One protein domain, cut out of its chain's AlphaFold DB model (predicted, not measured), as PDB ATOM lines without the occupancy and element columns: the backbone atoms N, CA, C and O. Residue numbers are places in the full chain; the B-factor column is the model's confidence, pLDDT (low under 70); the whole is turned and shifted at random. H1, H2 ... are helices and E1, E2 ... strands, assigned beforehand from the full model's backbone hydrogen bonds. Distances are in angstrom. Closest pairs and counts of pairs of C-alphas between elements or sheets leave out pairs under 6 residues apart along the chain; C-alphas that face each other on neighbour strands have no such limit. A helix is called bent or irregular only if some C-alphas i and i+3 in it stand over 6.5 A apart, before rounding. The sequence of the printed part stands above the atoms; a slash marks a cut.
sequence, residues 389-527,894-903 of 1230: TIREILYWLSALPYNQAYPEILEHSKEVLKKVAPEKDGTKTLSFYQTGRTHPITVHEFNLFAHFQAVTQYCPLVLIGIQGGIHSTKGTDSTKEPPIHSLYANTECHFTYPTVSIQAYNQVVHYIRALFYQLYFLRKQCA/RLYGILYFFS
ATOM      1  N   THR A 389      -3.363 -12.739 -46.850       91.50
ATOM      2  CA  THR A 389      -3.594 -11.292 -47.041       91.50
ATOM      3  C   THR A 389      -4.480 -10.707 -45.937       91.50
ATOM      4  O   THR A 389      -5.161 -11.449 -45.226       91.50
ATOM      5  N   ILE A 390      -4.542  -9.379 -45.806       93.50
ATOM      6  CA  ILE A 390      -5.452  -8.691 -44.866       93.50
ATOM      7  C   ILE A 390      -6.911  -9.020 -45.161       93.50
ATOM      8  O   ILE A 390      -7.691  -9.261 -44.238       93.50
ATOM      9  N   ARG A 391      -7.279  -9.094 -46.442       92.06
ATOM     10  CA  ARG A 391      -8.590  -9.581 -46.863       92.06
ATOM     11  C   ARG A 391      -8.863 -10.985 -46.325       92.06
ATOM     12  O   ARG A 391      -9.906 -11.210 -45.725       92.06
ATOM     13  N   GLU A 392      -7.935 -11.922 -46.495       91.25
ATOM     14  CA  GLU A 392      -8.096 -13.288 -45.982       91.25
ATOM     15  C   GLU A 392      -8.145 -13.352 -44.450       91.25
ATOM     16  O   GLU A 392      -8.920 -14.133 -43.903       91.25
ATOM     17  N   ILE A 393      -7.393 -12.500 -43.748       93.38
ATOM     18  CA  ILE A 393      -7.481 -12.375 -42.287       93.38
ATOM     19  C   ILE A 393      -8.871 -11.890 -41.863       93.38
ATOM     20  O   ILE A 393      -9.455 -12.448 -40.936       93.38
ATOM     21  N   LEU A 394      -9.435 -10.891 -42.548       92.94
ATOM     22  CA  LEU A 394     -10.804 -10.445 -42.287       92.94
ATOM     23  C   LEU A 394     -11.814 -11.586 -42.516       92.94
ATOM     24  O   LEU A 394     -12.745 -11.735 -41.723       92.94
ATOM     25  N   TYR A 395     -11.630 -12.417 -43.551       91.06
ATOM     26  CA  TYR A 395     -12.457 -13.615 -43.776       91.06
ATOM     27  C   TYR A 395     -12.305 -14.617 -42.621       91.06
ATOM     28  O   TYR A 395     -13.299 -15.080 -42.061       91.06
ATOM     29  N   TRP A 396     -11.067 -14.905 -42.218       92.88
ATOM     30  CA  TRP A 396     -10.745 -15.833 -41.135       92.88
ATOM     31  C   TRP A 396     -11.354 -15.397 -39.797       92.88
ATOM     32  O   TRP A 396     -11.979 -16.206 -39.109       92.88
ATOM     33  N   LEU A 397     -11.249 -14.110 -39.451       92.56
ATOM     34  CA  LEU A 397     -11.848 -13.537 -38.241       92.56
ATOM     35  C   LEU A 397     -13.379 -13.496 -38.307       92.56
ATOM     36  O   LEU A 397     -14.026 -13.650 -37.277       92.56
ATOM     37  N   SER A 398     -13.963 -13.335 -39.497       90.56
ATOM     38  CA  SER A 398     -15.420 -13.389 -39.686       90.56
ATOM     39  C   SER A 398     -15.987 -14.787 -39.421       90.56
ATOM     40  O   SER A 398     -17.092 -14.917 -38.901       90.56
ATOM     41  N   ALA A 399     -15.239 -15.838 -39.772       90.94
ATOM     42  CA  ALA A 399     -15.643 -17.229 -39.577       90.94
ATOM     43  C   ALA A 399     -15.254 -17.801 -38.198       90.94
ATOM     44  O   ALA A 399     -15.858 -18.782 -37.754       90.94
ATOM     45  N   LEU A 400     -14.297 -17.173 -37.500       90.12
ATOM     46  CA  LEU A 400     -13.778 -17.612 -36.201       90.12
ATOM     47  C   LEU A 400     -14.867 -17.834 -35.130       90.12
ATOM     48  O   LEU A 400     -14.820 -18.887 -34.497       90.12
ATOM     49  N   PRO A 401     -15.864 -16.942 -34.919       88.56
ATOM     50  CA  PRO A 401     -16.886 -17.127 -33.878       88.56
ATOM     51  C   PRO A 401     -17.698 -18.418 -34.008       88.56
ATOM     52  O   PRO A 401     -18.346 -18.845 -33.052       88.56
ATOM     53  N   TYR A 402     -17.672 -19.019 -35.195       87.44
ATOM     54  CA  TYR A 402     -18.383 -20.237 -35.548       87.44
ATOM     55  C   TYR A 402     -17.461 -21.465 -35.569       87.44
ATOM     56  O   TYR A 402     -17.867 -22.521 -36.036       87.44
ATOM     57  N   ASN A 403     -16.225 -21.358 -35.078       87.00
ATOM     58  CA  ASN A 403     -15.276 -22.465 -34.984       87.00
ATOM     59  C   ASN A 403     -15.120 -22.965 -33.530       87.00
ATOM     60  O   ASN A 403     -15.392 -22.238 -32.576       87.00
ATOM     61  N   GLN A 404     -14.654 -24.206 -33.340       84.00
ATOM     62  CA  GLN A 404     -14.346 -24.755 -32.009       84.00
ATOM     63  C   GLN A 404     -13.157 -24.085 -31.323       84.00
ATOM     64  O   GLN A 404     -13.149 -24.009 -30.099       84.00
ATOM     65  N   ALA A 405     -12.217 -23.530 -32.084       85.06
ATOM     66  CA  ALA A 405     -11.081 -22.812 -31.523       85.06
ATOM     67  C   ALA A 405     -11.508 -21.553 -30.742       85.06
ATOM     68  O   ALA A 405     -10.852 -21.157 -29.786       85.06
ATOM     69  N   TYR A 406     -12.623 -20.909 -31.109       87.38
ATOM     70  CA  TYR A 406     -13.055 -19.653 -30.489       87.38
ATOM     71  C   TYR A 406     -13.355 -19.745 -28.983       87.38
ATOM     72  O   TYR A 406     -12.799 -18.945 -28.226       87.38
ATOM     73  N   PRO A 407     -14.195 -20.678 -28.488       84.62
ATOM     74  CA  PRO A 407     -14.390 -20.836 -27.048       84.62
ATOM     75  C   PRO A 407     -13.095 -21.193 -26.307       84.62
ATOM     76  O   PRO A 407     -12.915 -20.724 -25.187       84.62
ATOM     77  N   GLU A 408     -12.189 -21.956 -26.924       84.00
ATOM     78  CA  GLU A 408     -10.891 -22.310 -26.336       84.00
ATOM     79  C   GLU A 408      -9.962 -21.096 -26.210       84.00
ATOM     80  O   GLU A 408      -9.351 -20.900 -25.162       84.00
ATOM     81  N   ILE A 409      -9.916 -20.235 -27.235       85.31
ATOM     82  CA  ILE A 409      -9.203 -18.947 -27.210       85.31
ATOM     83  C   ILE A 409      -9.727 -18.077 -26.069       85.31
ATOM     84  O   ILE A 409      -8.947 -17.507 -25.304       85.31
ATOM     85  N   LEU A 410     -11.053 -17.962 -25.946       85.62
ATOM     86  CA  LEU A 410     -11.671 -17.158 -24.896       85.62
ATOM     87  C   LEU A 410     -11.365 -17.709 -23.506       85.62
ATOM     88  O   LEU A 410     -11.140 -16.923 -22.592       85.62
ATOM     89  N   GLU A 411     -11.371 -19.029 -23.336       85.38
ATOM     90  CA  GLU A 411     -11.057 -19.648 -22.052       85.38
ATOM     91  C   GLU A 411      -9.586 -19.464 -21.686       85.38
ATOM     92  O   GLU A 411      -9.294 -18.978 -20.598       85.38
ATOM     93  N   HIS A 412      -8.668 -19.716 -22.622       86.12
ATOM     94  CA  HIS A 412      -7.247 -19.438 -22.429       86.12
ATOM     95  C   HIS A 412      -7.009 -17.975 -22.032       86.12
ATOM     96  O   HIS A 412      -6.344 -17.702 -21.038       86.12
ATOM     97  N   SER A 413      -7.629 -17.032 -22.749       84.44
ATOM     98  CA  SER A 413      -7.483 -15.599 -22.466       84.44
ATOM     99  C   SER A 413      -7.992 -15.226 -21.068       84.44
ATOM    100  O   SER A 413      -7.387 -14.391 -20.401       84.44
ATOM    101  N   LYS A 414      -9.091 -15.841 -20.600       85.00
ATOM    102  CA  LYS A 414      -9.588 -15.638 -19.229       85.00
ATOM    103  C   LYS A 414      -8.639 -16.213 -18.188       85.00
ATOM    104  O   LYS A 414      -8.411 -15.563 -17.177       85.00
ATOM    105  N   GLU A 415      -8.104 -17.409 -18.412       86.12
ATOM    106  CA  GLU A 415      -7.171 -18.034 -17.473       86.12
ATOM    107  C   GLU A 415      -5.874 -17.231 -17.354       86.12
ATOM    108  O   GLU A 415      -5.381 -17.019 -16.249       86.12
ATOM    109  N   VAL A 416      -5.362 -16.695 -18.465       84.38
ATOM    110  CA  VAL A 416      -4.231 -15.757 -18.443       84.38
ATOM    111  C   VAL A 416      -4.603 -14.481 -17.685       84.38
ATOM    112  O   VAL A 416      -3.874 -14.081 -16.782       84.38
ATOM    113  N   LEU A 417      -5.768 -13.888 -17.970       84.44
ATOM    114  CA  LEU A 417      -6.250 -12.690 -17.278       84.44
ATOM    115  C   LEU A 417      -6.353 -12.899 -15.760       84.44
ATOM    116  O   LEU A 417      -5.927 -12.036 -15.002       84.44
ATOM    117  N   LYS A 418      -6.874 -14.040 -15.298       83.88
ATOM    118  CA  LYS A 418      -6.977 -14.352 -13.863       83.88
ATOM    119  C   LYS A 418      -5.618 -14.432 -13.171       83.88
ATOM    120  O   LYS A 418      -5.529 -14.070 -11.999       83.88
ATOM    121  N   LYS A 419      -4.591 -14.908 -13.886       82.94
ATOM    122  CA  LYS A 419      -3.215 -15.009 -13.379       82.94
ATOM    123  C   LYS A 419      -2.558 -13.641 -13.237       82.94
ATOM    124  O   LYS A 419      -1.889 -13.407 -12.240       82.94
ATOM    125  N   VAL A 420      -2.740 -12.763 -14.224       78.44
ATOM    126  CA  VAL A 420      -1.988 -11.500 -14.309       78.44
ATOM    127  C   VAL A 420      -2.731 -10.302 -13.725       78.44
ATOM    128  O   VAL A 420      -2.094  -9.367 -13.264       78.44
ATOM    129  N   ALA A 421      -4.067 -10.299 -13.729       80.94
ATOM    130  CA  ALA A 421      -4.840  -9.127 -13.335       80.94
ATOM    131  C   ALA A 421      -5.015  -9.013 -11.806       80.94
ATOM    132  O   ALA A 421      -5.266 -10.019 -11.123       80.94
ATOM    133  N   PRO A 422      -4.978  -7.785 -11.257       75.88
ATOM    134  CA  PRO A 422      -5.330  -7.541  -9.868       75.88
ATOM    135  C   PRO A 422      -6.823  -7.791  -9.624       75.88
ATOM    136  O   PRO A 422      -7.660  -7.748 -10.534       75.88
ATOM    137  N   GLU A 423      -7.161  -8.074  -8.369       76.12
ATOM    138  CA  GLU A 423      -8.548  -8.198  -7.932       76.12
ATOM    139  C   GLU A 423      -9.105  -6.820  -7.565       76.12
ATOM    140  O   GLU A 423      -8.511  -6.085  -6.778       76.12
ATOM    141  N   LYS A 424     -10.239  -6.454  -8.165       68.31
ATOM    142  CA  LYS A 424     -10.930  -5.185  -7.932       68.31
ATOM    143  C   LYS A 424     -12.434  -5.430  -7.892       68.31
ATOM    144  O   LYS A 424     -12.985  -6.032  -8.815       68.31
ATOM    145  N   ASP A 425     -13.078  -5.003  -6.807       66.94
ATOM    146  CA  ASP A 425     -14.519  -5.171  -6.569       66.94
ATOM    147  C   ASP A 425     -15.005  -6.632  -6.740       66.94
ATOM    148  O   ASP A 425     -16.075  -6.894  -7.284       66.94
ATOM    149  N   GLY A 426     -14.181  -7.600  -6.313       71.44
ATOM    150  CA  GLY A 426     -14.467  -9.039  -6.411       71.44
ATOM    151  C   GLY A 426     -14.308  -9.640  -7.814       71.44
ATOM    152  O   GLY A 426     -14.790 -10.745  -8.061       71.44
ATOM    153  N   THR A 427     -13.667  -8.929  -8.751       70.75
ATOM    154  CA  THR A 427     -13.415  -9.414 -10.119       70.75
ATOM    155  C   THR A 427     -11.979  -9.162 -10.575       70.75
ATOM    156  O   THR A 427     -11.368  -8.140 -10.245       70.75
ATOM    157  N   LYS A 428     -11.434 -10.072 -11.390       80.12
ATOM    158  CA  LYS A 428     -10.119  -9.893 -12.024       80.12
ATOM    159  C   LYS A 428     -10.206  -8.849 -13.136       80.12
ATOM    160  O   LYS A 428     -10.956  -9.030 -14.102       80.12
ATOM    161  N   THR A 429      -9.460  -7.753 -12.979       79.75
ATOM    162  CA  THR A 429      -9.634  -6.531 -13.778       79.75
ATOM    163  C   THR A 429      -8.307  -5.957 -14.254       79.75
ATOM    164  O   THR A 429      -7.493  -5.536 -13.440       79.75
ATOM    165  N   LEU A 430      -8.134  -5.830 -15.571       79.44
ATOM    166  CA  LEU A 430      -7.085  -4.989 -16.156       79.44
ATOM    167  C   LEU A 430      -7.602  -3.566 -16.349       79.44
ATOM    168  O   LEU A 430      -8.733  -3.371 -16.792       79.44
ATOM    169  N   SER A 431      -6.775  -2.578 -16.021       74.38
ATOM    170  CA  SER A 431      -7.082  -1.157 -16.216       74.38
ATOM    171  C   SER A 431      -5.970  -0.496 -17.024       74.38
ATOM    172  O   SER A 431      -4.801  -0.620 -16.661       74.38
ATOM    173  N   PHE A 432      -6.346   0.213 -18.088       72.31
ATOM    174  CA  PHE A 432      -5.454   0.989 -18.945       72.31
ATOM    175  C   PHE A 432      -5.741   2.476 -18.737       72.31
ATOM    176  O   PHE A 432      -6.849   2.945 -19.020       72.31
ATOM    177  N   TYR A 433      -4.749   3.225 -18.269       64.19
ATOM    178  CA  TYR A 433      -4.853   4.673 -18.072       64.19
ATOM    179  C   TYR A 433      -4.362   5.400 -19.328       64.19
ATOM    180  O   TYR A 433      -3.290   5.071 -19.830       64.19
ATOM    181  N   GLN A 434      -5.143   6.350 -19.858       55.62
ATOM    182  CA  GLN A 434      -4.860   7.026 -21.133       55.62
ATOM    183  C   GLN A 434      -5.031   8.545 -21.045       55.62
ATOM    184  O   GLN A 434      -5.992   9.039 -20.461       55.62
ATOM    185  N   THR A 435      -4.143   9.268 -21.731       48.34
ATOM    186  CA  THR A 435      -4.190  10.726 -21.900       48.34
ATOM    187  C   THR A 435      -5.523  11.200 -22.498       48.34
ATOM    188  O   THR A 435      -5.963  10.677 -23.522       48.34
ATOM    189  N   GLY A 436      -6.143  12.222 -21.892       46.47
ATOM    190  CA  GLY A 436      -7.355  12.877 -22.408       46.47
ATOM    191  C   GLY A 436      -8.670  12.138 -22.127       46.47
ATOM    192  O   GLY A 436      -9.705  12.505 -22.682       46.47
ATOM    193  N   ARG A 437      -8.650  11.100 -21.281       49.66
ATOM    194  CA  ARG A 437      -9.850  10.384 -20.832       49.66
ATOM    195  C   ARG A 437     -10.034  10.524 -19.328       49.66
ATOM    196  O   ARG A 437      -9.133  10.225 -18.558       49.66
ATOM    197  N   THR A 438     -11.244  10.897 -18.921       43.06
ATOM    198  CA  THR A 438     -11.644  11.023 -17.510       43.06
ATOM    199  C   THR A 438     -11.732   9.679 -16.777       43.06
ATOM    200  O   THR A 438     -11.708   9.652 -15.550       43.06
ATOM    201  N   HIS A 439     -11.816   8.555 -17.504       55.47
ATOM    202  CA  HIS A 439     -11.896   7.208 -16.933       55.47
ATOM    203  C   HIS A 439     -10.989   6.208 -17.678       55.47
ATOM    204  O   HIS A 439     -10.912   6.265 -18.911       55.47
ATOM    205  N   PRO A 440     -10.331   5.269 -16.964       59.47
ATOM    206  CA  PRO A 440      -9.501   4.233 -17.577       59.47
ATOM    207  C   PRO A 440     -10.346   3.237 -18.381       59.47
ATOM    208  O   PRO A 440     -11.502   2.967 -18.051       59.47
ATOM    209  N   ILE A 441      -9.747   2.631 -19.410       69.06
ATOM    210  CA  ILE A 441     -10.352   1.472 -20.077       69.06
ATOM    211  C   ILE A 441     -10.208   0.287 -19.123       69.06
ATOM    212  O   ILE A 441      -9.087  -0.055 -18.751       69.06
ATOM    213  N   THR A 442     -11.310  -0.351 -18.732       73.50
ATOM    214  CA  THR A 442     -11.273  -1.531 -17.858       73.50
ATOM    215  C   THR A 442     -11.740  -2.786 -18.581       73.50
ATOM    216  O   THR A 442     -12.752  -2.799 -19.286       73.50
ATOM    217  N   VAL A 443     -10.999  -3.876 -18.390       76.56
ATOM    218  CA  VAL A 443     -11.309  -5.190 -18.951       76.56
ATOM    219  C   VAL A 443     -11.402  -6.199 -17.820       76.56
ATOM    220  O   VAL A 443     -10.403  -6.629 -17.250       76.56
ATOM    221  N   HIS A 444     -12.640  -6.567 -17.507       77.00
ATOM    222  CA  HIS A 444     -12.971  -7.591 -16.520       77.00
ATOM    223  C   HIS A 444     -13.092  -8.965 -17.189       77.00
ATOM    224  O   HIS A 444     -13.490  -9.065 -18.357       77.00
ATOM    225  N   GLU A 445     -12.851 -10.038 -16.434       69.94
ATOM    226  CA  GLU A 445     -12.933 -11.423 -16.931       69.94
ATOM    227  C   GLU A 445     -14.272 -11.787 -17.596       69.94
ATOM    228  O   GLU A 445     -14.316 -12.561 -18.558       69.94
ATOM    229  N   PHE A 446     -15.369 -11.160 -17.167       71.56
ATOM    230  CA  PHE A 446     -16.703 -11.370 -17.735       71.56
ATOM    231  C   PHE A 446     -16.954 -10.614 -19.050       71.56
ATOM    232  O   PHE A 446     -17.872 -10.969 -19.792       71.56
ATOM    233  N   ASN A 447     -16.136  -9.604 -19.366       71.75
ATOM    234  CA  ASN A 447     -16.295  -8.723 -20.531       71.75
ATOM    235  C   ASN A 447     -15.246  -8.978 -21.626       71.75
ATOM    236  O   ASN A 447     -15.359  -8.439 -22.729       71.75
ATOM    237  N   LEU A 448     -14.257  -9.842 -21.371       75.88
ATOM    238  CA  LEU A 448     -13.191 -10.172 -22.320       75.88
ATOM    239  C   LEU A 448     -13.729 -10.665 -23.674       75.88
ATOM    240  O   LEU A 448     -13.291 -10.203 -24.725       75.88
ATOM    241  N   PHE A 449     -14.756 -11.525 -23.665       78.69
ATOM    242  CA  PHE A 449     -15.361 -12.037 -24.902       78.69
ATOM    243  C   PHE A 449     -15.949 -10.934 -25.789       78.69
ATOM    244  O   PHE A 449     -16.019 -11.100 -27.002       78.69
ATOM    245  N   ALA A 450     -16.386  -9.822 -25.196       76.50
ATOM    246  CA  ALA A 450     -17.050  -8.746 -25.911       76.50
ATOM    247  C   ALA A 450     -16.064  -7.981 -26.813       76.50
ATOM    248  O   ALA A 450     -16.453  -7.479 -27.864       76.50
ATOM    249  N   HIS A 451     -14.780  -7.956 -26.447       79.12
ATOM    250  CA  HIS A 451     -13.712  -7.355 -27.247       79.12
ATOM    251  C   HIS A 451     -13.424  -8.193 -28.501       79.12
ATOM    252  O   HIS A 451     -13.383  -7.661 -29.608       79.12
ATOM    253  N   PHE A 452     -13.318  -9.518 -28.344       83.12
ATOM    254  CA  PHE A 452     -13.181 -10.447 -29.471       83.12
ATOM    255  C   PHE A 452     -14.425 -10.447 -30.370       83.12
ATOM    256  O   PHE A 452     -14.315 -10.422 -31.598       83.12
ATOM    257  N   GLN A 453     -15.615 -10.442 -29.764       80.56
ATOM    258  CA  GLN A 453     -16.880 -10.468 -30.491       80.56
ATOM    259  C   GLN A 453     -17.077  -9.206 -31.340       80.56
ATOM    260  O   GLN A 453     -17.461  -9.330 -32.498       80.56
ATOM    261  N   ALA A 454     -16.780  -8.013 -30.812       80.50
ATOM    262  CA  ALA A 454     -16.908  -6.767 -31.570       80.50
ATOM    263  C   ALA A 454     -16.040  -6.790 -32.839       80.50
ATOM    264  O   ALA A 454     -16.535  -6.556 -33.939       80.50
ATOM    265  N   VAL A 455     -14.759  -7.152 -32.712       85.31
ATOM    266  CA  VAL A 455     -13.828  -7.180 -33.852       85.31
ATOM    267  C   VAL A 455     -14.262  -8.209 -34.897       85.31
ATOM    268  O   VAL A 455     -14.369  -7.874 -36.076       85.31
ATOM    269  N   THR A 456     -14.566  -9.437 -34.476       87.31
ATOM    270  CA  THR A 456     -14.962 -10.526 -35.390       87.31
ATOM    271  C   THR A 456     -16.301 -10.260 -36.090       87.31
ATOM    272  O   THR A 456     -16.422 -10.534 -37.282       87.31
ATOM    273  N   GLN A 457     -17.281  -9.651 -35.410       83.62
ATOM    274  CA  GLN A 457     -18.576  -9.271 -36.002       83.62
ATOM    275  C   GLN A 457     -18.482  -8.086 -36.970       83.62
ATOM    276  O   GLN A 457     -19.314  -7.962 -37.869       83.62
ATOM    277  N   TYR A 458     -17.490  -7.207 -36.811       85.38
ATOM    278  CA  TYR A 458     -17.325  -6.040 -37.682       85.38
ATOM    279  C   TYR A 458     -16.439  -6.326 -38.903       85.38
ATOM    280  O   TYR A 458     -16.543  -5.611 -39.900       85.38
ATOM    281  N   CYS A 459     -15.631  -7.395 -38.886       88.62
ATOM    282  CA  CYS A 459     -14.816  -7.820 -40.034       88.62
ATOM    283  C   CYS A 459     -15.624  -7.971 -41.345       88.62
ATOM    284  O   CYS A 459     -15.183  -7.421 -42.359       88.62
ATOM    285  N   PRO A 460     -16.823  -8.600 -41.363       85.88
ATOM    286  CA  PRO A 460     -17.668  -8.647 -42.557       85.88
ATOM    287  C   PRO A 460     -18.040  -7.261 -43.095       85.88
ATOM    288  O   PRO A 460     -18.080  -7.067 -44.306       85.88
ATOM    289  N   LEU A 461     -18.290  -6.279 -42.221       80.88
ATOM    290  CA  LEU A 461     -18.648  -4.915 -42.630       80.88
ATOM    291  C   LEU A 461     -17.465  -4.190 -43.274       80.88
ATOM    292  O   LEU A 461     -17.646  -3.504 -44.278       80.88
ATOM    293  N   VAL A 462     -16.255  -4.375 -42.735       86.75
ATOM    294  CA  VAL A 462     -15.019  -3.837 -43.324       86.75
ATOM    295  C   VAL A 462     -14.754  -4.473 -44.691       86.75
ATOM    296  O   VAL A 462     -14.491  -3.754 -45.654       86.75
ATOM    297  N   LEU A 463     -14.902  -5.801 -44.808       86.69
ATOM    298  CA  LEU A 463     -14.792  -6.529 -46.081       86.69
ATOM    299  C   LEU A 463     -15.758  -5.992 -47.129       86.69
ATOM    300  O   LEU A 463     -15.342  -5.596 -48.215       86.69
ATOM    301  N   ILE A 464     -17.042  -5.923 -46.778       80.75
ATOM    302  CA  ILE A 464     -18.095  -5.379 -47.631       80.75
ATOM    303  C   ILE A 464     -17.779  -3.925 -48.022       80.75
ATOM    304  O   ILE A 464     -17.934  -3.545 -49.183       80.75
ATOM    305  N   GLY A 465     -17.312  -3.114 -47.070       80.31
ATOM    306  CA  GLY A 465     -16.926  -1.721 -47.282       80.31
ATOM    307  C   GLY A 465     -15.816  -1.553 -48.319       80.31
ATOM    308  O   GLY A 465     -15.922  -0.684 -49.185       80.31
ATOM    309  N   ILE A 466     -14.784  -2.400 -48.275       85.06
ATOM    310  CA  ILE A 466     -13.654  -2.363 -49.217       85.06
ATOM    311  C   ILE A 466     -14.020  -3.006 -50.564       85.06
ATOM    312  O   ILE A 466     -13.743  -2.439 -51.613       85.06
ATOM    313  N   GLN A 467     -14.665  -4.172 -50.575       80.00
ATOM    314  CA  GLN A 467     -14.970  -4.894 -51.821       80.00
ATOM    315  C   GLN A 467     -16.169  -4.315 -52.577       80.00
ATOM    316  O   GLN A 467     -16.338  -4.580 -53.768       80.00
ATOM    317  N   GLY A 468     -17.028  -3.565 -51.883       72.38
ATOM    318  CA  GLY A 468     -18.314  -3.112 -52.406       72.38
ATOM    319  C   GLY A 468     -19.404  -4.192 -52.415       72.38
ATOM    320  O   GLY A 468     -20.418  -4.012 -53.081       72.38
ATOM    321  N   GLY A 469     -19.187  -5.309 -51.707       70.00
ATOM    322  CA  GLY A 469     -20.091  -6.460 -51.583       70.00
ATOM    323  C   GLY A 469     -19.330  -7.772 -51.334       70.00
ATOM    324  O   GLY A 469     -18.134  -7.848 -51.609       70.00
ATOM    325  N   ILE A 470     -20.006  -8.818 -50.844       66.19
ATOM    326  CA  ILE A 470     -19.423 -10.171 -50.719       66.19
ATOM    327  C   ILE A 470     -19.870 -10.997 -51.925       66.19
ATOM    328  O   ILE A 470     -21.064 -11.182 -52.144       66.19
ATOM    329  N   HIS A 471     -18.909 -11.495 -52.694       61.78
ATOM    330  CA  HIS A 471     -19.123 -12.355 -53.858       61.78
ATOM    331  C   HIS A 471     -18.105 -13.498 -53.852       61.78
ATOM    332  O   HIS A 471     -17.090 -13.413 -53.153       61.78
ATOM    333  N   SER A 472     -18.386 -14.571 -54.599       57.91
ATOM    334  CA  SER A 472     -17.440 -15.688 -54.711       57.91
ATOM    335  C   SER A 472     -16.145 -15.228 -55.380       57.91
ATOM    336  O   SER A 472     -16.163 -14.536 -56.398       57.91
ATOM    337  N   THR A 473     -15.015 -15.653 -54.821       50.72
ATOM    338  CA  THR A 473     -13.668 -15.310 -55.297       50.72
ATOM    339  C   THR A 473     -13.296 -15.999 -56.605       50.72
ATOM    340  O   THR A 473     -12.339 -15.599 -57.265       50.72
ATOM    341  N   LYS A 474     -14.059 -17.027 -57.001       51.44
ATOM    342  CA  LYS A 474     -13.770 -17.878 -58.161       51.44
ATOM    343  C   LYS A 474     -14.256 -17.301 -59.492       51.44
ATOM    344  O   LYS A 474     -14.105 -17.958 -60.516       51.44
ATOM    345  N   GLY A 475     -14.856 -16.107 -59.503       44.28
ATOM    346  CA  GLY A 475     -15.287 -15.421 -60.733       44.28
ATOM    347  C   GLY A 475     -16.363 -16.154 -61.548       44.28
ATOM    348  O   GLY A 475     -16.797 -15.657 -62.582       44.28
ATOM    349  N   THR A 476     -16.818 -17.320 -61.088       42.59
ATOM    350  CA  THR A 476     -17.913 -18.089 -61.665       42.59
ATOM    351  C   THR A 476     -19.084 -18.017 -60.702       42.59
ATOM    352  O   THR A 476     -19.005 -18.545 -59.595       42.59
ATOM    353  N   ASP A 477     -20.188 -17.416 -61.134       44.50
ATOM    354  CA  ASP A 477     -21.471 -17.338 -60.411       44.50
ATOM    355  C   ASP A 477     -22.163 -18.725 -60.282       44.50
ATOM    356  O   ASP A 477     -23.382 -18.855 -60.219       44.50
ATOM    357  N   SER A 478     -21.372 -19.805 -60.316       41.03
ATOM    358  CA  SER A 478     -21.783 -21.210 -60.298       41.03
ATOM    359  C   SER A 478     -21.916 -21.773 -58.882       41.03
ATOM    360  O   SER A 478     -22.496 -22.848 -58.701       41.03
ATOM    361  N   THR A 479     -21.408 -21.073 -57.859       50.81
ATOM    362  CA  THR A 479     -21.607 -21.474 -56.466       50.81
ATOM    363  C   THR A 479     -23.064 -21.243 -56.085       50.81
ATOM    364  O   THR A 479     -23.503 -20.118 -55.872       50.81
ATOM    365  N   LYS A 480     -23.824 -22.334 -55.960       58.19
ATOM    366  CA  LYS A 480     -25.214 -22.317 -55.473       58.19
ATOM    367  C   LYS A 480     -25.346 -21.871 -54.010       58.19
ATOM    368  O   LYS A 480     -26.468 -21.667 -53.554       58.19
ATOM    369  N   GLU A 481     -24.237 -21.777 -53.277       67.19
ATOM    370  CA  GLU A 481     -24.182 -21.341 -51.882       67.19
ATOM    371  C   GLU A 481     -24.065 -19.806 -51.787       67.19
ATOM    372  O   GLU A 481     -23.234 -19.216 -52.480       67.19
ATOM    373  N   PRO A 482     -24.866 -19.134 -50.939       70.12
ATOM    374  CA  PRO A 482     -24.796 -17.683 -50.773       70.12
ATOM    375  C   PRO A 482     -23.432 -17.212 -50.231       70.12
ATOM    376  O   PRO A 482     -22.968 -17.770 -49.237       70.12
ATOM    377  N   PRO A 483     -22.836 -16.120 -50.751       73.56
ATOM    378  CA  PRO A 483     -21.485 -15.693 -50.358       73.56
ATOM    379  C   PRO A 483     -21.290 -15.373 -48.863       73.56
ATOM    380  O   PRO A 483     -20.249 -15.659 -48.280       73.56
ATOM    381  N   ILE A 484     -22.294 -14.786 -48.201       79.06
ATOM    382  CA  ILE A 484     -22.235 -14.529 -46.748       79.06
ATOM    383  C   ILE A 484     -22.329 -15.825 -45.934       79.06
ATOM    384  O   ILE A 484     -21.788 -15.923 -44.835       79.06
ATOM    385  N   HIS A 485     -23.028 -16.830 -46.465       85.12
ATOM    386  CA  HIS A 485     -23.111 -18.140 -45.838       85.12
ATOM    387  C   HIS A 485     -21.778 -18.874 -46.003       85.12
ATOM    388  O   HIS A 485     -21.250 -19.343 -44.998       85.12
ATOM    389  N   SER A 486     -21.181 -18.867 -47.201       82.19
ATOM    390  CA  SER A 486     -19.885 -19.512 -47.441       82.19
ATOM    391  C   SER A 486     -18.735 -18.886 -46.642       82.19
ATOM    392  O   SER A 486     -17.820 -19.596 -46.214       82.19
ATOM    393  N   LEU A 487     -18.819 -17.577 -46.360       86.75
ATOM    394  CA  LEU A 487     -17.953 -16.875 -45.410       86.75
ATOM    395  C   LEU A 487     -18.029 -17.519 -44.017       86.75
ATOM    396  O   LEU A 487     -17.027 -18.021 -43.522       86.75
ATOM    397  N   TYR A 488     -19.208 -17.537 -43.388       87.88
ATOM    398  CA  TYR A 488     -19.365 -18.045 -42.016       87.88
ATOM    399  C   TYR A 488     -19.227 -19.568 -41.905       87.88
ATOM    400  O   TYR A 488     -18.789 -20.077 -40.874       87.88
ATOM    401  N   ALA A 489     -19.567 -20.307 -42.961       87.50
ATOM    402  CA  ALA A 489     -19.371 -21.750 -43.049       87.50
ATOM    403  C   ALA A 489     -17.910 -22.142 -43.325       87.50
ATOM    404  O   ALA A 489     -17.585 -23.327 -43.243       87.50
ATOM    405  N   ASN A 490     -17.033 -21.174 -43.633       87.50
ATOM    406  CA  ASN A 490     -15.645 -21.403 -44.034       87.50
ATOM    407  C   ASN A 490     -15.520 -22.349 -45.253       87.50
ATOM    408  O   ASN A 490     -14.557 -23.103 -45.385       87.50
ATOM    409  N   THR A 491     -16.502 -22.325 -46.156       83.19
ATOM    410  CA  THR A 491     -16.514 -23.126 -47.393       83.19
ATOM    411  C   THR A 491     -15.916 -22.374 -48.580       83.19
ATOM    412  O   THR A 491     -15.548 -22.996 -49.568       83.19
ATOM    413  N   GLU A 492     -15.768 -21.048 -48.492       77.88
ATOM    414  CA  GLU A 492     -15.103 -20.257 -49.538       77.88
ATOM    415  C   GLU A 492     -13.578 -20.429 -49.477       77.88
ATOM    416  O   GLU A 492     -12.926 -20.775 -50.465       77.88
ATOM    417  N   CYS A 493     -13.001 -20.197 -48.294       79.81
ATOM    418  CA  CYS A 493     -11.554 -20.204 -48.105       79.81
ATOM    419  C   CYS A 493     -11.024 -21.529 -47.551       79.81
ATOM    420  O   CYS A 493      -9.861 -21.824 -47.805       79.81
ATOM    421  N   HIS A 494     -11.838 -22.338 -46.863       85.06
ATOM    422  CA  HIS A 494     -11.416 -23.589 -46.218       85.06
ATOM    423  C   HIS A 494     -10.213 -23.414 -45.276       85.06
ATOM    424  O   HIS A 494      -9.269 -24.202 -45.314       85.06
ATOM    425  N   PHE A 495     -10.210 -22.359 -44.458       88.06
ATOM    426  CA  PHE A 495      -9.115 -22.113 -43.522       88.06
ATOM    427  C   PHE A 495      -9.050 -23.163 -42.414       88.06
ATOM    428  O   PHE A 495     -10.075 -23.623 -41.908       88.06
ATOM    429  N   THR A 496      -7.835 -23.484 -41.988       86.56
ATOM    430  CA  THR A 496      -7.584 -24.323 -40.820       86.56
ATOM    431  C   THR A 496      -7.526 -23.451 -39.564       86.56
ATOM    432  O   THR A 496      -6.883 -22.399 -39.550       86.56
ATOM    433  N   TYR A 497      -8.201 -23.888 -38.501       87.25
ATOM    434  CA  TYR A 497      -8.135 -23.265 -37.178       87.25
ATOM    435  C   TYR A 497      -7.332 -24.172 -36.239       87.25
ATOM    436  O   TYR A 497      -7.584 -25.381 -36.245       87.25
ATOM    437  N   PRO A 498      -6.382 -23.638 -35.448       83.75
ATOM    438  CA  PRO A 498      -5.628 -24.458 -34.507       83.75
ATOM    439  C   PRO A 498      -6.550 -25.082 -33.454       83.75
ATOM    440  O   PRO A 498      -7.469 -24.431 -32.965       83.75
ATOM    441  N   THR A 499      -6.284 -26.338 -33.100       80.19
ATOM    442  CA  THR A 499      -7.010 -27.090 -32.058       80.19
ATOM    443  C   THR A 499      -6.377 -26.956 -30.676       80.19
ATOM    444  O   THR A 499      -6.918 -27.451 -29.696       80.19
ATOM    445  N   VAL A 500      -5.200 -26.332 -30.595       83.50
ATOM    446  CA  VAL A 500      -4.506 -26.047 -29.340       83.50
ATOM    447  C   VAL A 500      -4.784 -24.598 -28.960       83.50
ATOM    448  O   VAL A 500      -4.458 -23.681 -29.715       83.50
ATOM    449  N   SER A 501      -5.346 -24.384 -27.770       81.94
ATOM    450  CA  SER A 501      -5.846 -23.077 -27.316       81.94
ATOM    451  C   SER A 501      -4.805 -21.949 -27.366       81.94
ATOM    452  O   SER A 501      -5.115 -20.862 -27.852       81.94
ATOM    453  N   ILE A 502      -3.559 -22.207 -26.948       83.25
ATOM    454  CA  ILE A 502      -2.468 -21.218 -27.005       83.25
ATOM    455  C   ILE A 502      -2.036 -20.905 -28.445       83.25
ATOM    456  O   ILE A 502      -1.790 -19.749 -28.778       83.25
ATOM    457  N   GLN A 503      -1.998 -21.907 -29.330       82.62
ATOM    458  CA  GLN A 503      -1.670 -21.690 -30.743       82.62
ATOM    459  C   GLN A 503      -2.764 -20.869 -31.426       82.62
ATOM    460  O   GLN A 503      -2.469 -19.919 -32.148       82.62
ATOM    461  N   ALA A 504      -4.029 -21.195 -31.150       83.31
ATOM    462  CA  ALA A 504      -5.177 -20.453 -31.645       83.31
ATOM    463  C   ALA A 504      -5.154 -18.999 -31.153       83.31
ATOM    464  O   ALA A 504      -5.379 -18.079 -31.939       83.31
ATOM    465  N   TYR A 505      -4.826 -18.785 -29.877       85.75
ATOM    466  CA  TYR A 505      -4.692 -17.456 -29.292       85.75
ATOM    467  C   TYR A 505      -3.571 -16.648 -29.963       85.75
ATOM    468  O   TYR A 505      -3.846 -15.575 -30.497       85.75
ATOM    469  N   ASN A 506      -2.352 -17.190 -30.045       84.50
ATOM    470  CA  ASN A 506      -1.208 -16.524 -30.683       84.50
ATOM    471  C   ASN A 506      -1.478 -16.182 -32.156       84.50
ATOM    472  O   ASN A 506      -1.125 -15.094 -32.617       84.50
ATOM    473  N   GLN A 507      -2.165 -17.073 -32.880       85.88
ATOM    474  CA  GLN A 507      -2.589 -16.824 -34.256       85.88
ATOM    475  C   GLN A 507      -3.505 -15.595 -34.346       85.88
ATOM    476  O   GLN A 507      -3.299 -14.729 -35.197       85.88
ATOM    477  N   VAL A 508      -4.495 -15.489 -33.446       87.38
ATOM    478  CA  VAL A 508      -5.385 -14.320 -33.382       87.38
ATOM    479  C   VAL A 508      -4.584 -13.058 -33.087       87.38
ATOM    480  O   VAL A 508      -4.782 -12.076 -33.796       87.38
ATOM    481  N   VAL A 509      -3.675 -13.078 -32.103       85.38
ATOM    482  CA  VAL A 509      -2.843 -11.916 -31.731       85.38
ATOM    483  C   VAL A 509      -2.029 -11.408 -32.920       85.38
ATOM    484  O   VAL A 509      -2.026 -10.208 -33.208       85.38
ATOM    485  N   HIS A 510      -1.386 -12.313 -33.658       84.56
ATOM    486  CA  HIS A 510      -0.618 -11.947 -34.844       84.56
ATOM    487  C   HIS A 510      -1.507 -11.314 -35.927       84.56
ATOM    488  O   HIS A 510      -1.183 -10.261 -36.482       84.56
ATOM    489  N   TYR A 511      -2.680 -11.901 -36.173       89.38
ATOM    490  CA  TYR A 511      -3.625 -11.427 -37.181       89.38
ATOM    491  C   TYR A 511      -4.259 -10.078 -36.855       89.38
ATOM    492  O   TYR A 511      -4.315  -9.217 -37.731       89.38
ATOM    493  N   ILE A 512      -4.695  -9.842 -35.616       88.75
ATOM    494  CA  ILE A 512      -5.280  -8.547 -35.235       88.75
ATOM    495  C   ILE A 512      -4.241  -7.422 -35.255       88.75
ATOM    496  O   ILE A 512      -4.595  -6.299 -35.607       88.75
ATOM    497  N   ARG A 513      -2.963  -7.707 -34.945       84.31
ATOM    498  CA  ARG A 513      -1.866  -6.727 -35.043       84.31
ATOM    499  C   ARG A 513      -1.598  -6.346 -36.496       84.31
ATOM    500  O   ARG A 513      -1.597  -5.157 -36.809       84.31
ATOM    501  N   ALA A 514      -1.444  -7.332 -37.383       87.00
ATOM    502  CA  ALA A 514      -1.256  -7.093 -38.817       87.00
ATOM    503  C   ALA A 514      -2.437  -6.312 -39.422       87.00
ATOM    504  O   ALA A 514      -2.256  -5.360 -40.184       87.00
ATOM    505  N   LEU A 515      -3.653  -6.682 -39.022       90.44
ATOM    506  CA  LEU A 515      -4.884  -6.040 -39.453       90.44
ATOM    507  C   LEU A 515      -5.005  -4.600 -38.942       90.44
ATOM    508  O   LEU A 515      -5.337  -3.712 -39.726       90.44
ATOM    509  N   PHE A 516      -4.692  -4.342 -37.670       88.19
ATOM    510  CA  PHE A 516      -4.664  -2.982 -37.132       88.19
ATOM    511  C   PHE A 516      -3.627  -2.121 -37.855       88.19
ATOM    512  O   PHE A 516      -3.975  -1.036 -38.302       88.19
ATOM    513  N   TYR A 517      -2.404  -2.620 -38.054       87.06
ATOM    514  CA  TYR A 517      -1.336  -1.894 -38.748       87.06
ATOM    515  C   TYR A 517      -1.770  -1.392 -40.134       87.06
ATOM    516  O   TYR A 517      -1.674  -0.200 -40.442       87.06
ATOM    517  N   GLN A 518      -2.307  -2.299 -40.953       89.94
ATOM    518  CA  GLN A 518      -2.714  -2.005 -42.327       89.94
ATOM    519  C   GLN A 518      -3.938  -1.090 -42.396       89.94
ATOM    520  O   GLN A 518      -3.935  -0.070 -43.092       89.94
ATOM    521  N   LEU A 519      -4.987  -1.413 -41.637       91.19
ATOM    522  CA  LEU A 519      -6.235  -0.654 -41.667       91.19
ATOM    523  C   LEU A 519      -6.111   0.717 -40.995       91.19
ATOM    524  O   LEU A 519      -6.772   1.667 -41.418       91.19
ATOM    525  N   TYR A 520      -5.254   0.857 -39.984       86.69
ATOM    526  CA  TYR A 520      -5.008   2.138 -39.332       86.69
ATOM    527  C   TYR A 520      -4.201   3.084 -40.229       86.69
ATOM    528  O   TYR A 520      -4.551   4.261 -40.350       86.69
ATOM    529  N   PHE A 521      -3.188   2.581 -40.947       88.94
ATOM    530  CA  PHE A 521      -2.512   3.366 -41.983       88.94
ATOM    531  C   PHE A 521      -3.497   3.828 -43.064       88.94
ATOM    532  O   PHE A 521      -3.561   5.020 -43.376       88.94
ATOM    533  N   LEU A 522      -4.321   2.909 -43.572       90.62
ATOM    534  CA  LEU A 522      -5.358   3.206 -44.557       90.62
ATOM    535  C   LEU A 522      -6.334   4.280 -44.055       90.62
ATOM    536  O   LEU A 522      -6.629   5.230 -44.777       90.62
ATOM    537  N   ARG A 523      -6.770   4.202 -42.790       86.50
ATOM    538  CA  ARG A 523      -7.566   5.253 -42.137       86.50
ATOM    539  C   ARG A 523      -6.823   6.593 -42.118       86.50
ATOM    540  O   ARG A 523      -7.411   7.592 -42.524       86.50
ATOM    541  N   LYS A 524      -5.550   6.638 -41.695       81.44
ATOM    542  CA  LYS A 524      -4.731   7.873 -41.656       81.44
ATOM    543  C   LYS A 524      -4.541   8.508 -43.040       81.44
ATOM    544  O   LYS A 524      -4.468   9.738 -43.138       81.44
ATOM    545  N   GLN A 525      -4.477   7.701 -44.099       83.00
ATOM    546  CA  GLN A 525      -4.444   8.198 -45.477       83.00
ATOM    547  C   GLN A 525      -5.817   8.682 -45.946       83.00
ATOM    548  O   GLN A 525      -5.918   9.719 -46.590       83.00
ATOM    549  N   CYS A 526      -6.894   7.993 -45.586       82.06
ATOM    550  CA  CYS A 526      -8.253   8.367 -45.971       82.06
ATOM    551  C   CYS A 526      -8.850   9.532 -45.156       82.06
ATOM    552  O   CYS A 526      -9.901  10.054 -45.523       82.06
ATOM    553  N   ALA A 527      -8.204   9.956 -44.068       74.25
ATOM    554  CA  ALA A 527      -8.694  11.014 -43.181       74.25
ATOM    555  C   ALA A 527      -8.629  12.425 -43.792       74.25
ATOM    556  O   ALA A 527      -9.417  13.294 -43.431       74.25
ATOM    557  N   ARG A 894     -15.582   7.382 -47.470       74.56
ATOM    558  CA  ARG A 894     -16.443   6.271 -47.029       74.56
ATOM    559  C   ARG A 894     -15.635   5.269 -46.214       74.56
ATOM    560  O   ARG A 894     -16.073   4.814 -45.158       74.56
ATOM    561  N   LEU A 895     -14.445   4.942 -46.709       80.94
ATOM    562  CA  LEU A 895     -13.577   3.968 -46.072       80.94
ATOM    563  C   LEU A 895     -13.037   4.474 -44.729       80.94
ATOM    564  O   LEU A 895     -12.987   3.714 -43.769       80.94
ATOM    565  N   TYR A 896     -12.730   5.767 -44.626       81.62
ATOM    566  CA  TYR A 896     -12.371   6.422 -43.375       81.62
ATOM    567  C   TYR A 896     -13.465   6.249 -42.322       81.62
ATOM    568  O   TYR A 896     -13.142   5.816 -41.224       81.62
ATOM    569  N   GLY A 897     -14.739   6.501 -42.647       73.94
ATOM    570  CA  GLY A 897     -15.844   6.327 -41.695       73.94
ATOM    571  C   GLY A 897     -15.949   4.893 -41.157       73.94
ATOM    572  O   GLY A 897     -16.036   4.688 -39.949       73.94
ATOM    573  N   ILE A 898     -15.855   3.892 -42.040       77.44
ATOM    574  CA  ILE A 898     -15.892   2.467 -41.662       77.44
ATOM    575  C   ILE A 898     -14.692   2.101 -40.774       77.44
ATOM    576  O   ILE A 898     -14.845   1.453 -39.736       77.44
ATOM    577  N   LEU A 899     -13.488   2.527 -41.162       84.19
ATOM    578  CA  LEU A 899     -12.259   2.195 -40.441       84.19
ATOM    579  C   LEU A 899     -12.089   2.997 -39.151       84.19
ATOM    580  O   LEU A 899     -11.448   2.506 -38.222       84.19
ATOM    581  N   TYR A 900     -12.662   4.199 -39.067       78.62
ATOM    582  CA  TYR A 900     -12.660   5.031 -37.870       78.62
ATOM    583  C   TYR A 900     -13.284   4.263 -36.712       78.62
ATOM    584  O   TYR A 900     -12.597   3.968 -35.743       78.62
ATOM    585  N   PHE A 901     -14.526   3.805 -36.837       73.88
ATOM    586  CA  PHE A 901     -15.168   3.049 -35.759       73.88
ATOM    587  C   PHE A 901     -14.499   1.705 -35.463       73.88
ATOM    588  O   PHE A 901     -14.471   1.261 -34.317       73.88
ATOM    589  N   PHE A 902     -13.914   1.074 -36.480       79.12
ATOM    590  CA  PHE A 902     -13.218  -0.193 -36.309       79.12
ATOM    591  C   PHE A 902     -11.888  -0.055 -35.536       79.12
ATOM    592  O   PHE A 902     -11.533  -0.961 -34.781       79.12
ATOM    593  N   SER A 903     -11.173   1.072 -35.686       77.50
ATOM    594  CA  SER A 903      -9.780   1.257 -35.225       77.50
ATOM    595  C   SER A 903      -9.510   2.472 -34.327       77.50
ATOM    596  O   SER A 903      -8.350   2.774 -34.065       77.50
TER     597      SER A 903
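AT A GLANCE: This is residues 389 to 527 and 894 to 903 of the 1230 residues of the protein "Variant erythrocyte surface antigen-1, alpha subunit" of Babesia bovis (UniProt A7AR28). A flat group of helices, in which bent H3 runs along the longest axis and H1 packs beside its bend, is crossed on one side by the long helix H5, which passes H2, then H1, then H6. The strand hairpin E1 and E2 lies toward one end of the longest axis, and the unnamed loop of residues 468 to 482 lies toward the other, near H4. The printed part has 149 residues, with six named helices and two named strands in the order H1 H2 E1 E2 H3 H4 H5 H6; the sheet, E1 - E2, is antiparallel and the class is mostly helix. It is only just compact, close to loose, with a radius of gyration of the C-alphas of 17.4 A and spans of 56 by 39 by 20 A.

HOW THE PARTS SIT: H1, residues 390 to 402, is irregular, with C-alphas 398 and 401 7.1 A apart. A tight link leads to H2, residues 405 to 420. The closest C-alphas of H2 and strand E1, residues 427 to 432, are those of Lys 418 and Lys 428, 5.8 A apart. E1 and E2, residues 441 to 444, form an antiparallel hairpin at 158 degrees, with N 430 and O 443 2.9 A apart and N 432 and O 441 2.8 A apart, within hydrogen-bond range. H3, residues 448 to 467, was assigned as one helix by its hydrogen bonds but is bent, C-alphas 457 and 460 being 6.6 A apart; its arms are H3a, residues 448 to 457, and H3b, residues 460 to 467. H1 touches H3a with residues 397 to 401 alone, closest at C-alphas Ser 398 and Thr 456, 5.2 A, at a steep tilt of 56 degrees, opposite ways. H4, residues 483 to 488, touches H1, closest at C-alphas Tyr 488 and Ala 399, 4.5 A. H5, residues 501 to 526, touches H2 with residues 501 to 505 alone, about perpendicular at 88 degrees, closest at C-alphas Tyr 505 and Ile 409, 5.2 A. H5 touches H6, residues 894 to 903, closest at C-alphas Arg 523 and Tyr 896, 5.1 A; H5 is apart from H3a and H3b. Every O i to N i+4 pair is within hydrogen-bond range in H2, H3b, H4 and H5, against 7 of 9 in H1, 5 of 6 in H3a and 5 of 6 in H6.

IN THESE COORDINATES: H1 begins at C-alpha 390 (-5.452, -8.691, -44.866) and measures 19.7 A from first to last C-alpha. H2 measures 22.5 A, E1 15.8 A and H5 36.6 A. H6 ends at C-alpha 903 (-9.780, 1.257, -35.225).

THE WHOLE: The two C-alphas farthest apart, those of Asp 425 and Thr 476, are 56.7 A apart. Residues 528 to 893 are not printed, and C-alphas 527 and 894 are 9.9 A apart across the cut. The links H3 to H4 and H4 to H5 are long. The mean pLDDT of the printed part is 78.7; it is under 70 at residues 424 to 425, 433 to 441, 445 and 470 to 481.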